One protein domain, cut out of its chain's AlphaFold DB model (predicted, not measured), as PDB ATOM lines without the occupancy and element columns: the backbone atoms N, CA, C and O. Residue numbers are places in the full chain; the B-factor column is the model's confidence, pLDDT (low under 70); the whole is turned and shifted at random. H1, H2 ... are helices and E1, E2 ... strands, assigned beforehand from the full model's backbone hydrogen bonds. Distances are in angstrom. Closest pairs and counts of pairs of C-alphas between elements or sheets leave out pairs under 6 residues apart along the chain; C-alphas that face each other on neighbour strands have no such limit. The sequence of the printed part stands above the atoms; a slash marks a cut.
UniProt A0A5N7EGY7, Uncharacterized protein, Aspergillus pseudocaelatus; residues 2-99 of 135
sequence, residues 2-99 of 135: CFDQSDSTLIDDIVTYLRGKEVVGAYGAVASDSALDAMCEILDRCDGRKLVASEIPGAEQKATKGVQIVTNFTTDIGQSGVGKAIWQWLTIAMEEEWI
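Overview. This is residues 2 to 99 of the 135 residues of an uncharacterized protein of Aspergillus pseudocaelatus (UniProt A0A5N7EGY7). A small parallel sheet, in order E1 E2 E3, has H2 and H3 over one face and H1 packed on H2; from this head the chain leads through H4 to the long helix H5, set well away as an arm. The printed part has 98 residues, with five named helices and three named strands in the order H1 E1 H2 E2 H3 E3 H4 H5, class mixed. It is loose, with a radius of gyration of the C-alphas of 15.6 A and spans of 41 by 31 by 25 A.

Along the chain. E1 is residues 26 to 28, beginning at C-alpha 26 (118.200, 122.050, 113.076); E2 is 51 to 54 and E3 68 to 71. H2 is residues 33 to 44, 16.4 A long, H1 10 to 18, 12.2 A, H3 59 to 62 and H4 74 to 77. H5, residues 82 to 95, is 20.1 A long and ends at C-alpha 95 (111.064, 137.167, 135.068).

Arrangement. N 28 and O 53 join E1 and E2 within hydrogen-bond range at 2.8 A, as N 52 and O 68 do E2 and E3 at 2.8 A. E1, H2, E2 and E2, H3, E3 are strand-helix-strand units, parallel neighbours with a helix between, both crossovers right-handed. H2 on one face makes two layers, sheet and helix, at a height over the sheet of 8.9 A; H3 is on the same face, at 7.1 A. H1 and H2 touch, closest at the C-alphas of Val 15 and Ile 42, 5.8 A. H5 is apart from E3. In H1 and H2 every O i to N i+4 pair is within hydrogen-bond range, in H5 9 of 10; H3 and H4 are too short for one.

Size, cuts and confidence. The C-alphas farthest apart, Ser 8 and Gln 79, are 42.4 A apart. The printed part has no cut, and no link is long. Mean pLDDT of the printed part is 93.6; no printed residue is under 70.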
ATOM      1  N   CYS A   2     107.501 131.418 108.969       95.00
ATOM      2  CA  CYS A   2     106.899 130.089 109.075       95.00
ATOM      3  C   CYS A   2     106.738 129.532 107.656       95.00
ATOM      4  O   CYS A   2     106.491 130.320 106.744       95.00
ATOM      5  N   PHE A   3     106.882 128.219 107.497       96.94
ATOM      6  CA  PHE A   3     106.702 127.503 106.235       96.94
ATOM      7  C   PHE A   3     105.743 126.336 106.475       96.94
ATOM      8  O   PHE A   3     105.780 125.739 107.556       96.94
ATOM      9  N   ASP A   4     104.883 126.029 105.506       95.88
ATOM     10  CA  ASP A   4     103.950 124.909 105.610       95.88
ATOM     11  C   ASP A   4     104.639 123.622 105.149       95.88
ATOM     12  O   ASP A   4     105.173 123.542 104.046       95.88
ATOM     13  N   GLN A   5     104.630 122.590 105.994       93.69
ATOM     14  CA  GLN A   5     105.255 121.310 105.660       93.69
ATOM     15  C   GLN A   5     104.606 120.598 104.458       93.69
ATOM     16  O   GLN A   5     105.198 119.670 103.910       93.69
ATOM     17  N   SER A   6     103.379 120.977 104.095       94.19
ATOM     18  CA  SER A   6     102.657 120.414 102.954       94.19
ATOM     19  C   SER A   6     103.051 121.046 101.616       94.19
ATOM     20  O   SER A   6     102.725 120.485 100.566       94.19
ATOM     21  N   ASP A   7     103.789 122.160 101.637       97.31
ATOM     22  CA  ASP A   7     104.248 122.834 100.429       97.31
ATOM     23  C   ASP A   7     105.336 122.015  99.725       97.31
ATOM     24  O   ASP A   7     106.360 121.645 100.304       97.31
ATOM     25  N   SER A   8     105.164 121.784  98.422       96.62
ATOM     26  CA  SER A   8     106.146 121.051  97.612       96.62
ATOM     27  C   SER A   8     107.477 121.795  97.448       96.62
ATOM     28  O   SER A   8     108.481 121.174  97.100       96.62
ATOM     29  N   THR A   9     107.501 123.104  97.712       97.62
ATOM     30  CA  THR A   9     108.681 123.979  97.631       97.62
ATOM     31  C   THR A   9     109.358 124.216  98.981       97.62
ATOM     32  O   THR A   9     110.376 124.906  99.027       97.62
ATOM     33  N   LEU A  10     108.861 123.610 100.068       97.62
ATOM     34  CA  LEU A  10     109.311 123.828 101.450       97.62
ATOM     35  C   LEU A  10     110.840 123.906 101.602       97.62
ATOM     36  O   LEU A  10     111.368 124.841 102.203       97.62
ATOM     37  N   ILE A  11     111.555 122.915 101.065       98.12
ATOM     38  CA  ILE A  11     113.019 122.826 101.173       98.12
ATOM     39  C   ILE A  11     113.686 124.007 100.457       98.12
ATOM     40  O   ILE A  11     114.582 124.639 101.018       98.12
ATOM     41  N   ASP A  12     113.255 124.320  99.235       98.25
ATOM     42  CA  ASP A  12     113.824 125.406  98.434       98.25
ATOM     43  C   ASP A  12     113.570 126.777  99.064       98.25
ATOM     44  O   ASP A  12     114.462 127.637  99.069       98.25
ATOM     45  N   ASP A  13     112.385 126.962  99.640       98.19
ATOM     46  CA  ASP A  13     111.982 128.197 100.305       98.19
ATOM     47  C   ASP A  13     112.774 128.415 101.597       98.19
ATOM     48  O   ASP A  13     113.302 129.512 101.824       98.19
ATOM     49  N   ILE A  14     112.961 127.365 102.408       97.81
ATOM     50  CA  ILE A  14     113.800 127.432 103.611       97.81
ATOM     51  C   ILE A  14     115.259 127.702 103.235       97.81
ATOM     52  O   ILE A  14     115.861 128.625 103.785       97.81
ATOM     53  N   VAL A  15     115.835 126.960 102.283       97.56
ATOM     54  CA  VAL A  15     117.227 127.172 101.838       97.56
ATOM     55  C   VAL A  15     117.416 128.598 101.331       97.56
ATOM     56  O   VAL A  15     118.407 129.251 101.655       97.56
ATOM     57  N   THR A  16     116.457 129.122 100.568       97.50
ATOM     58  CA  THR A  16     116.495 130.503 100.073       97.50
ATOM     59  C   THR A  16     116.435 131.516 101.206       97.50
ATOM     60  O   THR A  16     117.235 132.452 101.219       97.50
ATOM     61  N   TYR A  17     115.560 131.306 102.187       97.12
ATOM     62  CA  TYR A  17     115.481 132.153 103.372       97.12
ATOM     63  C   TYR A  17     116.766 132.124 104.214       97.12
ATOM     64  O   TYR A  17     117.128 133.142 104.806       97.12
ATOM     65  N   LEU A  18     117.457 130.984 104.274       96.50
ATOM     66  CA  LEU A  18     118.674 130.807 105.068       96.50
ATOM     67  C   LEU A  18     119.943 131.369 104.408       96.50
ATOM     68  O   LEU A  18     120.953 131.513 105.097       96.50
ATOM     69  N   ARG A  19     119.920 131.749 103.122       95.62
ATOM     70  CA  ARG A  19     121.110 132.296 102.442       95.62
ATOM     71  C   ARG A  19     121.665 133.519 103.171       95.62
ATOM     72  O   ARG A  19     120.944 134.474 103.457       95.62
ATOM     73  N   GLY A  20     122.970 133.492 103.436       94.19
ATOM     74  CA  GLY A  20     123.682 134.565 104.132       94.19
ATOM     75  C   GLY A  20     123.393 134.662 105.635       94.19
ATOM     76  O   GLY A  20     123.850 135.616 106.263       94.19
ATOM     77  N   LYS A  21     122.646 133.716 106.223       94.75
ATOM     78  CA  LYS A  21     122.448 133.607 107.675       94.75
ATOM     79  C   LYS A  21     123.400 132.566 108.258       94.75
ATOM     80  O   LYS A  21     123.720 131.579 107.608       94.75
ATOM     81  N   GLU A  22     123.793 132.757 109.511       94.94
ATOM     82  CA  GLU A  22     124.489 131.719 110.268       94.94
ATOM     83  C   GLU A  22     123.497 130.614 110.658       94.94
ATOM     84  O   GLU A  22     122.571 130.839 111.440       94.94
ATOM     85  N   VAL A  23     123.687 129.414 110.105       96.62
ATOM     86  CA  VAL A  23     122.885 128.235 110.446       96.62
ATOM     87  C   VAL A  23     123.661 127.367 111.431       96.62
ATOM     88  O   VAL A  23     124.669 126.755 111.086       96.62
ATOM     89  N   VAL A  24     123.181 127.295 112.673       96.69
ATOM     90  CA  VAL A  24     123.831 126.531 113.759       96.69
ATOM     91  C   VAL A  24     123.325 125.089 113.892       96.69
ATOM     92  O   VAL A  24     123.806 124.350 114.752       96.69
ATOM     93  N   GLY A  25     122.383 124.679 113.043       97.38
ATOM     94  CA  GLY A  25     121.800 123.340 113.000       97.38
ATOM     95  C   GLY A  25     120.277 123.373 112.869       97.38
ATOM     96  O   GLY A  25     119.686 124.430 112.636       97.38
ATOM     97  N   ALA A  26     119.649 122.214 113.043       97.25
ATOM     98  CA  ALA A  26     118.200 122.050 113.076       97.25
ATOM     99  C   ALA A  26     117.757 121.278 114.329       97.25
ATOM    100  O   ALA A  26     118.514 120.482 114.889       97.25
ATOM    101  N   TYR A  27     116.518 121.512 114.758       96.75
ATOM    102  CA  TYR A  27     115.889 120.783 115.855       96.75
ATOM    103  C   TYR A  27     114.638 120.064 115.350       96.75
ATOM    104  O   TYR A  27     113.674 120.706 114.931       96.75
ATOM    105  N   GLY A  28     114.667 118.735 115.376       95.06
ATOM    106  CA  GLY A  28     113.564 117.872 114.984       95.06
ATOM    107  C   GLY A  28     112.655 117.567 116.164       95.06
ATOM    108  O   GLY A  28     112.927 116.654 116.937       95.06
ATOM    109  N   ALA A  29     111.566 118.328 116.263       93.19
ATOM    110  CA  ALA A  29     110.496 118.164 117.253       93.19
ATOM    111  C   ALA A  29     109.259 117.465 116.656       93.19
ATOM    112  O   ALA A  29     108.118 117.819 116.955       93.19
ATOM    113  N   VAL A  30     109.491 116.561 115.705       90.62
ATOM    114  CA  VAL A  30     108.457 115.733 115.091       90.62
ATOM    115  C   VAL A  30     109.025 114.343 114.860       90.62
ATOM    116  O   VAL A  30     110.096 114.191 114.269       90.62
ATOM    117  N   ALA A  31     108.287 113.324 115.293       90.31
ATOM    118  CA  ALA A  31     108.640 111.933 115.066       90.31
ATOM    119  C   ALA A  31     108.369 111.497 113.612       90.31
ATOM    120  O   ALA A  31     107.429 110.750 113.344       90.31
ATOM    121  N   SER A  32     109.166 111.998 112.662       94.06
ATOM    122  CA  SER A  32     109.023 111.720 111.228       94.06
ATOM    123  C   SER A  32     110.369 111.581 110.510       94.06
ATOM    124  O   SER A  32     111.174 112.513 110.494       94.06
ATOM    125  N   ASP A  33     110.566 110.446 109.833       94.25
ATOM    126  CA  ASP A  33     111.733 110.201 108.976       94.25
ATOM    127  C   ASP A  33     111.819 111.210 107.823       94.25
ATOM    128  O   ASP A  33     112.886 111.760 107.569       94.25
ATOM    129  N   SER A  34     110.694 111.524 107.168       94.81
ATOM    130  CA  SER A  34     110.691 112.477 106.051       94.81
ATOM    131  C   SER A  34     111.070 113.891 106.494       94.81
ATOM    132  O   SER A  34     111.676 114.641 105.729       94.81
ATOM    133  N   ALA A  35     110.757 114.253 107.743       95.94
ATOM    134  CA  ALA A  35     111.193 115.519 108.315       95.94
ATOM    135  C   ALA A  35     112.711 115.527 108.551       95.94
ATOM    136  O   ALA A  35     113.360 116.530 108.250       95.94
ATOM    137  N   LEU A  36     113.293 114.428 109.046       96.75
ATOM    138  CA  LEU A  36     114.748 114.304 109.198       96.75
ATOM    139  C   LEU A  36     115.468 114.363 107.847       96.75
ATOM    140  O   LEU A  36     116.467 115.073 107.727       96.75
ATOM    141  N   ASP A  37     114.937 113.688 106.827       96.81
ATOM    142  CA  ASP A  37     115.474 113.739 105.465       96.81
ATOM    143  C   ASP A  37     115.457 115.173 104.917       96.81
ATOM    144  O   ASP A  37     116.468 115.655 104.399       96.81
ATOM    145  N   ALA A  38     114.347 115.898 105.101       97.31
ATOM    146  CA  ALA A  38     114.236 117.300 104.702       97.31
ATOM    147  C   ALA A  38     115.223 118.204 105.462       97.31
ATOM    148  O   ALA A  38     115.847 119.074 104.855       97.31
ATOM    149  N   MET A  39     115.418 117.996 106.769       97.69
ATOM    150  CA  MET A  39     116.417 118.739 107.550       97.69
ATOM    151  C   MET A  39     117.841 118.465 107.054       97.69
ATOM    152  O   MET A  39     118.627 119.405 106.923       97.69
ATOM    153  N   CYS A  40     118.169 117.208 106.737       98.12
ATOM    154  CA  CYS A  40     119.456 116.853 106.141       98.12
ATOM    155  C   CYS A  40     119.655 117.537 104.780       98.12
ATOM    156  O   CYS A  40     120.722 118.093 104.533       98.12
ATOM    157  N   GLU A  41     118.632 117.556 103.922       98.12
ATOM    158  CA  GLU A  41     118.665 118.249 102.627       98.12
ATOM    159  C   GLU A  41     118.888 119.760 102.783       98.12
ATOM    160  O   GLU A  41     119.740 120.341 102.111       98.12
ATOM    161  N   ILE A  42     118.151 120.402 103.693       97.81
ATOM    162  CA  ILE A  42     118.264 121.843 103.951       97.81
ATOM    163  C   ILE A  42     119.669 122.185 104.453       97.81
ATOM    164  O   ILE A  42     120.299 123.099 103.921       97.81
ATOM    165  N   LEU A  43     120.177 121.456 105.452       97.94
ATOM    166  CA  LEU A  43     121.497 121.715 106.038       97.94
ATOM    167  C   LEU A  43     122.645 121.388 105.082       97.94
ATOM    168  O   LEU A  43     123.695 122.018 105.159       97.94
ATOM    169  N   ASP A  44     122.465 120.435 104.170       97.62
ATOM    170  CA  ASP A  44     123.444 120.152 103.121       97.62
ATOM    171  C   ASP A  44     123.608 121.324 102.146       97.62
ATOM    172  O   ASP A  44     124.713 121.587 101.672       97.62
ATOM    173  N   ARG A  45     122.517 122.054 101.897       96.69
ATOM    174  CA  ARG A  45     122.449 123.204 100.987       96.69
ATOM    175  C   ARG A  45     122.724 124.552 101.660       96.69
ATOM    176  O   ARG A  45     122.692 125.576 100.978       96.69
ATOM    177  N   CYS A  46     122.964 124.568 102.970       93.81
ATOM    178  CA  CYS A  46     123.289 125.772 103.726       93.81
ATOM    179  C   CYS A  46     124.767 125.788 104.128       93.81
ATOM    180  O   CYS A  46     125.334 124.768 104.519       93.81
ATOM    181  N   ASP A  47     125.363 126.978 104.129       86.06
ATOM    182  CA  ASP A  47     126.666 127.200 104.749       86.06
ATOM    183  C   ASP A  47     126.470 127.288 106.270       86.06
ATOM    184  O   ASP A  47     125.928 128.263 106.791       86.06
ATOM    185  N   GLY A  48     126.843 126.238 107.002       89.75
ATOM    186  CA  GLY A  48     126.637 126.199 108.445       89.75
ATOM    187  C   GLY A  48     126.929 124.853 109.090       89.75
ATOM    188  O   GLY A  48     127.508 123.942 108.492       89.75
ATOM    189  N   ARG A  49     126.531 124.727 110.356       95.69
ATOM    190  CA  ARG A  49     126.705 123.494 111.118       95.69
ATOM    191  C   ARG A  49     125.731 122.431 110.613       95.69
ATOM    192  O   ARG A  49     124.517 122.559 110.747       95.69
ATOM    193  N   LYS A  50     126.288 121.328 110.118       97.00
ATOM    194  CA  LYS A  50     125.550 120.143 109.673       97.00
ATOM    195  C   LYS A  50     125.169 119.240 110.857       97.00
ATOM    196  O   LYS A  50     125.686 118.134 110.990       97.00
ATOM    197  N   LEU A  51     124.307 119.745 111.744       98.00
ATOM    198  CA  LEU A  51     123.818 119.030 112.928       98.00
ATOM    199  C   LEU A  51     122.292 119.116 113.048       98.00
ATOM    200  O   LEU A  51     121.736 120.213 113.051       98.00
ATOM    201  N   VAL A  52     121.646 117.971 113.256       97.81
ATOM    202  CA  VAL A  52     120.247 117.859 113.681       97.81
ATOM    203  C   VAL A  52     120.201 117.281 115.093       97.81
ATOM    204  O   VAL A  52     120.756 116.214 115.347       97.81
ATOM    205  N   ALA A  53     119.521 117.962 116.008       96.31
ATOM    206  CA  ALA A  53     119.114 117.388 117.288       96.31
ATOM    207  C   ALA A  53     117.677 116.866 117.151       96.31
ATOM    208  O   ALA A  53     116.789 117.640 116.806       96.31
ATOM    209  N   SER A  54     117.446 115.576 117.379       95.19
ATOM    210  CA  SER A  54     116.155 114.911 117.146       95.19
ATOM    211  C   SER A  54     115.585 114.336 118.438       95.19
ATOM    212  O   SER A  54     116.326 113.763 119.228       95.19
ATOM    213  N   GLU A  55     114.275 114.431 118.650       92.25
ATOM    214  CA  GLU A  55     113.613 113.757 119.779       92.25
ATOM    215  C   GLU A  55     113.425 112.240 119.574       92.25
ATOM    216  O   GLU A  55     113.050 111.534 120.510       92.25
ATOM    217  N   ILE A  56     113.668 111.730 118.362       90.69
ATOM    218  CA  ILE A  56     113.398 110.336 117.984       90.69
ATOM    219  C   ILE A  56     114.557 109.431 118.431       90.69
ATOM    220  O   ILE A  56     115.680 109.617 117.956       90.69
ATOM    221  N   PRO A  57     114.315 108.397 119.258       89.56
ATOM    222  CA  PRO A  57     115.344 107.415 119.588       89.56
ATOM    223  C   PRO A  57     115.879 106.696 118.341       89.56
ATOM    224  O   PRO A  57     115.111 106.105 117.581       89.56
ATOM    225  N   GLY A  58     117.201 106.711 118.146       90.81
ATOM    226  CA  GLY A  58     117.861 106.042 117.018       90.81
ATOM    227  C   GLY A  58     117.875 106.847 115.714       90.81
ATOM    228  O   GLY A  58     118.232 106.300 114.665       90.81
ATOM    229  N   ALA A  59     117.514 108.134 115.762       93.69
ATOM    230  CA  ALA A  59     117.523 109.039 114.612       93.69
ATOM    231  C   ALA A  59     118.889 109.144 113.915       93.69
ATOM    232  O   ALA A  59     118.953 109.495 112.739       93.69
ATOM    233  N   GLU A  60     119.981 108.807 114.602       95.62
ATOM    234  CA  GLU A  60     121.341 108.765 114.056       95.62
ATOM    235  C   GLU A  60     121.430 107.907 112.787       95.62
ATOM    236  O   GLU A  60     122.196 108.220 111.878       95.62
ATOM    237  N   GLN A  61     120.618 106.849 112.688       95.75
ATOM    238  CA  GLN A  61     120.583 105.956 111.522       95.75
ATOM    239  C   GLN A  61     120.021 106.628 110.262       95.75
ATOM    240  O   GLN A  61     120.188 106.104 109.161       95.75
ATOM    241  N   LYS A  62     119.349 107.773 110.414       95.56
ATOM    242  CA  LYS A  62     118.772 108.578 109.328       95.56
ATOM    243  C   LYS A  62     119.699 109.709 108.882       95.56
ATOM    244  O   LYS A  62     119.326 110.511 108.039       95.56
ATOM    245  N   ALA A  63     120.905 109.796 109.442       97.12
ATOM    246  CA  ALA A  63     121.897 110.777 109.030       97.12
ATOM    247  C   ALA A  63     122.288 110.582 107.554       97.12
ATOM    248  O   ALA A  63     122.712 109.499 107.146       97.12
ATOM    249  N   THR A  64     122.187 111.643 106.752       97.88
ATOM    250  CA  THR A  64     122.577 111.635 105.333       97.88
ATOM    251  C   THR A  64     123.392 112.885 104.995       97.88
ATOM    252  O   THR A  64     123.495 113.802 105.806       97.88
ATOM    253  N   LYS A  65     124.012 112.940 103.806       96.75
ATOM    254  CA  LYS A  65     124.651 114.166 103.270       96.75
ATOM    255  C   LYS A  65     125.733 114.798 104.168       96.75
ATOM    256  O   LYS A  65     125.985 116.003 104.143       96.75
ATOM    257  N   GLY A  66     126.389 113.969 104.982       94.81
ATOM    258  CA  GLY A  66     127.383 114.421 105.962       94.81
ATOM    259  C   GLY A  66     126.791 115.237 107.118       94.81
ATOM    260  O   GLY A  66     127.543 115.879 107.847       94.81
ATOM    261  N   VAL A  67     125.467 115.227 107.281       98.00
ATOM    262  CA  VAL A  67     124.761 115.819 108.414       98.00
ATOM    263  C   VAL A  67     124.765 114.838 109.569       98.00
ATOM    264  O   VAL A  67     124.322 113.701 109.439       98.00
ATOM    265  N   GLN A  68     125.276 115.279 110.713       98.06
ATOM    266  CA  GLN A  68     125.193 114.516 111.946       98.06
ATOM    267  C   GLN A  68     123.787 114.662 112.523       98.06
ATOM    268  O   GLN A  68     123.288 115.775 112.666       98.06
ATOM    269  N   ILE A  69     123.177 113.550 112.918       97.50
ATOM    270  CA  ILE A  69     121.983 113.559 113.760       97.50
ATOM    271  C   ILE A  69     122.396 113.080 115.148       97.50
ATOM    272  O   ILE A  69     123.222 112.175 115.263       97.50
ATOM    273  N   VAL A  70     121.871 113.716 116.191       95.00
ATOM    274  CA  VAL A  70     122.003 113.274 117.583       95.00
ATOM    275  C   VAL A  70     120.625 113.206 118.217       95.00
ATOM    276  O   VAL A  70     119.813 114.118 118.046       95.00
ATOM    277  N   THR A  71     120.362 112.145 118.966       91.69
ATOM    278  CA  THR A  71     119.177 112.076 119.815       91.69
ATOM    279  C   THR A  71     119.324 113.097 120.949       91.69
ATOM    280  O   THR A  71     120.324 113.123 121.664       91.69
ATOM    281  N   ASN A  72     118.335 113.974 121.093       87.44
ATOM    282  CA  ASN A  72     118.208 114.942 122.172       87.44
ATOM    283  C   ASN A  72     117.056 114.513 123.075       87.44
ATOM    284  O   ASN A  72     115.902 114.884 122.848       87.44
ATOM    285  N   PHE A  73     117.380 113.731 124.101       83.75
ATOM    286  CA  PHE A  73     116.400 113.235 125.049       83.75
ATOM    287  C   PHE A  73     116.713 113.746 126.457       83.75
ATOM    288  O   PHE A  73     117.835 113.651 126.951       83.75
ATOM    289  N   THR A  74     115.714 114.320 127.133       78.19
ATOM    290  CA  THR A  74     115.920 115.021 128.415       78.19
ATOM    291  C   THR A  74     116.458 114.107 129.520       78.19
ATOM    292  O   THR A  74     117.079 114.585 130.469       78.19
ATOM    293  N   THR A  75     116.271 112.789 129.430       80.06
ATOM    294  CA  THR A  75     116.853 111.868 130.420       80.06
ATOM    295  C   THR A  75     118.378 111.818 130.356       80.06
ATOM    296  O   THR A  75     119.012 111.513 131.365       80.06
ATOM    297  N   ASP A  76     118.979 112.185 129.224       77.69
ATOM    298  CA  ASP A  76     120.427 112.096 129.007       77.69
ATOM    299  C   ASP A  76     121.193 113.214 129.731       77.69
ATOM    300  O   ASP A  76     122.398 113.116 129.967       77.69
ATOM    301  N   ILE A  77     120.494 114.275 130.157       80.50
ATOM    302  CA  ILE A  77     121.100 115.433 130.830       80.50
ATOM    303  C   ILE A  77     121.038 115.374 132.363       80.50
ATOM    304  O   ILE A  77     121.457 116.321 133.033       80.50
ATOM    305  N   GLY A  78     120.546 114.274 132.945       78.19
ATOM    306  CA  GLY A  78     120.354 114.150 134.397       78.19
ATOM    307  C   GLY A  78     121.638 114.310 135.225       78.19
ATOM    308  O   GLY A  78     121.580 114.792 136.353       78.19
ATOM    309  N   GLN A  79     122.800 113.956 134.661       81.94
ATOM    310  CA  GLN A  79     124.107 114.011 135.340       81.94
ATOM    311  C   GLN A  79     125.067 115.064 134.758       81.94
ATOM    312  O   GLN A  79     126.163 115.251 135.278       81.94
ATOM    313  N   SER A  80     124.686 115.775 133.693       87.00
ATOM    314  CA  SER A  80     125.596 116.676 132.965       87.00
ATOM    315  C   SER A  80     125.693 118.084 133.566       87.00
ATOM    316  O   SER A  80     126.399 118.939 133.037       87.00
ATOM    317  N   GLY A  81     124.936 118.371 134.632       88.06
ATOM    318  CA  GLY A  81     124.785 119.721 135.192       88.06
ATOM    319  C   GLY A  81     123.920 120.661 134.340       88.06
ATOM    320  O   GLY A  81     123.460 121.685 134.848       88.06
ATOM    321  N   VAL A  82     123.616 120.290 133.089       89.62
ATOM    322  CA  VAL A  82     122.779 121.069 132.163       89.62
ATOM    323  C   VAL A  82     121.389 121.301 132.746       89.62
ATOM    324  O   VAL A  82     120.905 122.427 132.709       89.62
ATOM    325  N   GLY A  83     120.775 120.291 133.371       87.81
ATOM    326  CA  GLY A  83     119.466 120.456 134.014       87.81
ATOM    327  C   GLY A  83     119.458 121.553 135.088       87.81
ATOM    328  O   GLY A  83     118.539 122.370 135.134       87.81
ATOM    329  N   LYS A  84     120.519 121.640 135.904       89.31
ATOM    330  CA  LYS A  84     120.666 122.700 136.916       89.31
ATOM    331  C   LYS A  84     120.816 124.075 136.266       89.31
ATOM    332  O   LYS A  84     120.173 125.022 136.711       89.31
ATOM    333  N   ALA A  85     121.641 124.176 135.223       92.50
ATOM    334  CA  ALA A  85     121.844 125.423 134.490       92.50
ATOM    335  C   ALA A  85     120.544 125.909 133.826       92.50
ATOM    336  O   ALA A  85     120.195 127.080 133.966       92.50
ATOM    337  N   ILE A  86     119.789 125.006 133.187       91.50
ATOM    338  CA  ILE A  86     118.479 125.310 132.592       91.50
ATOM    339  C   ILE A  86     117.518 125.833 133.658       91.50
ATOM    340  O   ILE A  86     116.862 126.837 133.421       91.50
ATOM    341  N   TRP A  87     117.442 125.202 134.834       90.00
ATOM    342  CA  TRP A  87     116.508 125.629 135.880       90.00
ATOM    343  C   TRP A  87     116.827 127.022 136.441       90.00
ATOM    344  O   TRP A  87     115.929 127.841 136.646       90.00
ATOM    345  N   GLN A  88     118.115 127.317 136.650       92.31
ATOM    346  CA  GLN A  88     118.565 128.647 137.072       92.31
ATOM    347  C   GLN A  88     118.265 129.704 136.005       92.31
ATOM    348  O   GLN A  88     117.731 130.765 136.320       92.31
ATOM    349  N   TRP A  89     118.559 129.392 134.742       94.88
ATOM    350  CA  TRP A  89     118.260 130.272 133.616       94.88
ATOM    351  C   TRP A  89     116.756 130.491 133.426       94.88
ATOM    352  O   TRP A  89     116.343 131.614 133.166       94.88
ATOM    353  N   LEU A  90     115.933 129.453 133.602       93.38
ATOM    354  CA  LEU A  90     114.486 129.516 133.404       93.38
ATOM    355  C   LEU A  90     113.828 130.533 134.340       93.38
ATOM    356  O   LEU A  90     112.923 131.239 133.915       93.38
ATOM    357  N   THR A  91     114.316 130.649 135.579       89.62
ATOM    358  CA  THR A  91     113.821 131.656 136.533       89.62
ATOM    359  C   THR A  91     114.001 133.068 135.970       89.62
ATOM    360  O   THR A  91     113.030 133.806 135.849       89.62
ATOM    361  N   ILE A  92     115.216 133.390 135.512       93.56
ATOM    362  CA  ILE A  92     115.542 134.687 134.896       93.56
ATOM    363  C   ILE A  92     114.736 134.889 133.607       93.56
ATOM    364  O   ILE A  92     114.119 135.927 133.407       93.56
ATOM    365  N   ALA A  93     114.695 133.880 132.734       94.50
ATOM    366  CA  ALA A  93     113.992 133.949 131.455       94.50
ATOM    367  C   ALA A  93     112.477 134.160 131.614       94.50
ATOM    368  O   ALA A  93     111.838 134.703 130.714       94.50
ATOM    369  N   MET A  94     111.895 133.708 132.724       91.06
ATOM    370  CA  MET A  94     110.490 133.932 133.047       91.06
ATOM    371  C   MET A  94     110.249 135.325 133.630       91.06
ATOM    372  O   MET A  94     109.270 135.960 133.246       91.06
ATOM    373  N   GLU A  95     111.125 135.803 134.517       92.06
ATOM    374  CA  GLU A  95     111.064 137.167 135.068       92.06
ATOM    375  C   GLU A  95     111.208 138.227 133.966       92.06
ATOM    376  O   GLU A  95     110.461 139.201 133.941       92.06
ATOM    377  N   GLU A  96     112.105 137.990 133.008       95.38
ATOM    378  CA  GLU A  96     112.376 138.874 131.867       95.38
ATOM    379  C   GLU A  96     111.447 138.626 130.656       95.38
ATOM    380  O   GLU A  96     111.654 139.178 129.575       95.38
ATOM    381  N   GLU A  97     110.435 137.762 130.796       91.38
ATOM    382  CA  GLU A  97     109.471 137.384 129.746       91.38
ATOM    383  C   GLU A  97     110.075 136.836 128.429       91.38
ATOM    384  O   GLU A  97     109.406 136.809 127.386       91.38
ATOM    385  N   TRP A  98     111.318 136.342 128.449       93.88
ATOM    386  CA  TRP A  98     111.954 135.670 127.305       93.88
ATOM    387  C   TRP A  98     111.236 134.369 126.943       93.88
ATOM    388  O   TRP A  98     111.171 133.987 125.773       93.88
ATOM    389  N   ILE A  99     110.674 133.695 127.950       90.56
ATOM    390  CA  ILE A  99     109.798 132.537 127.786       90.56
ATOM    391  C   ILE A  99     108.381 132.908 128.219       90.56
ATOM    392  O   ILE A  99     108.154 133.425 129.309       90.56
TER     393      ILE A  99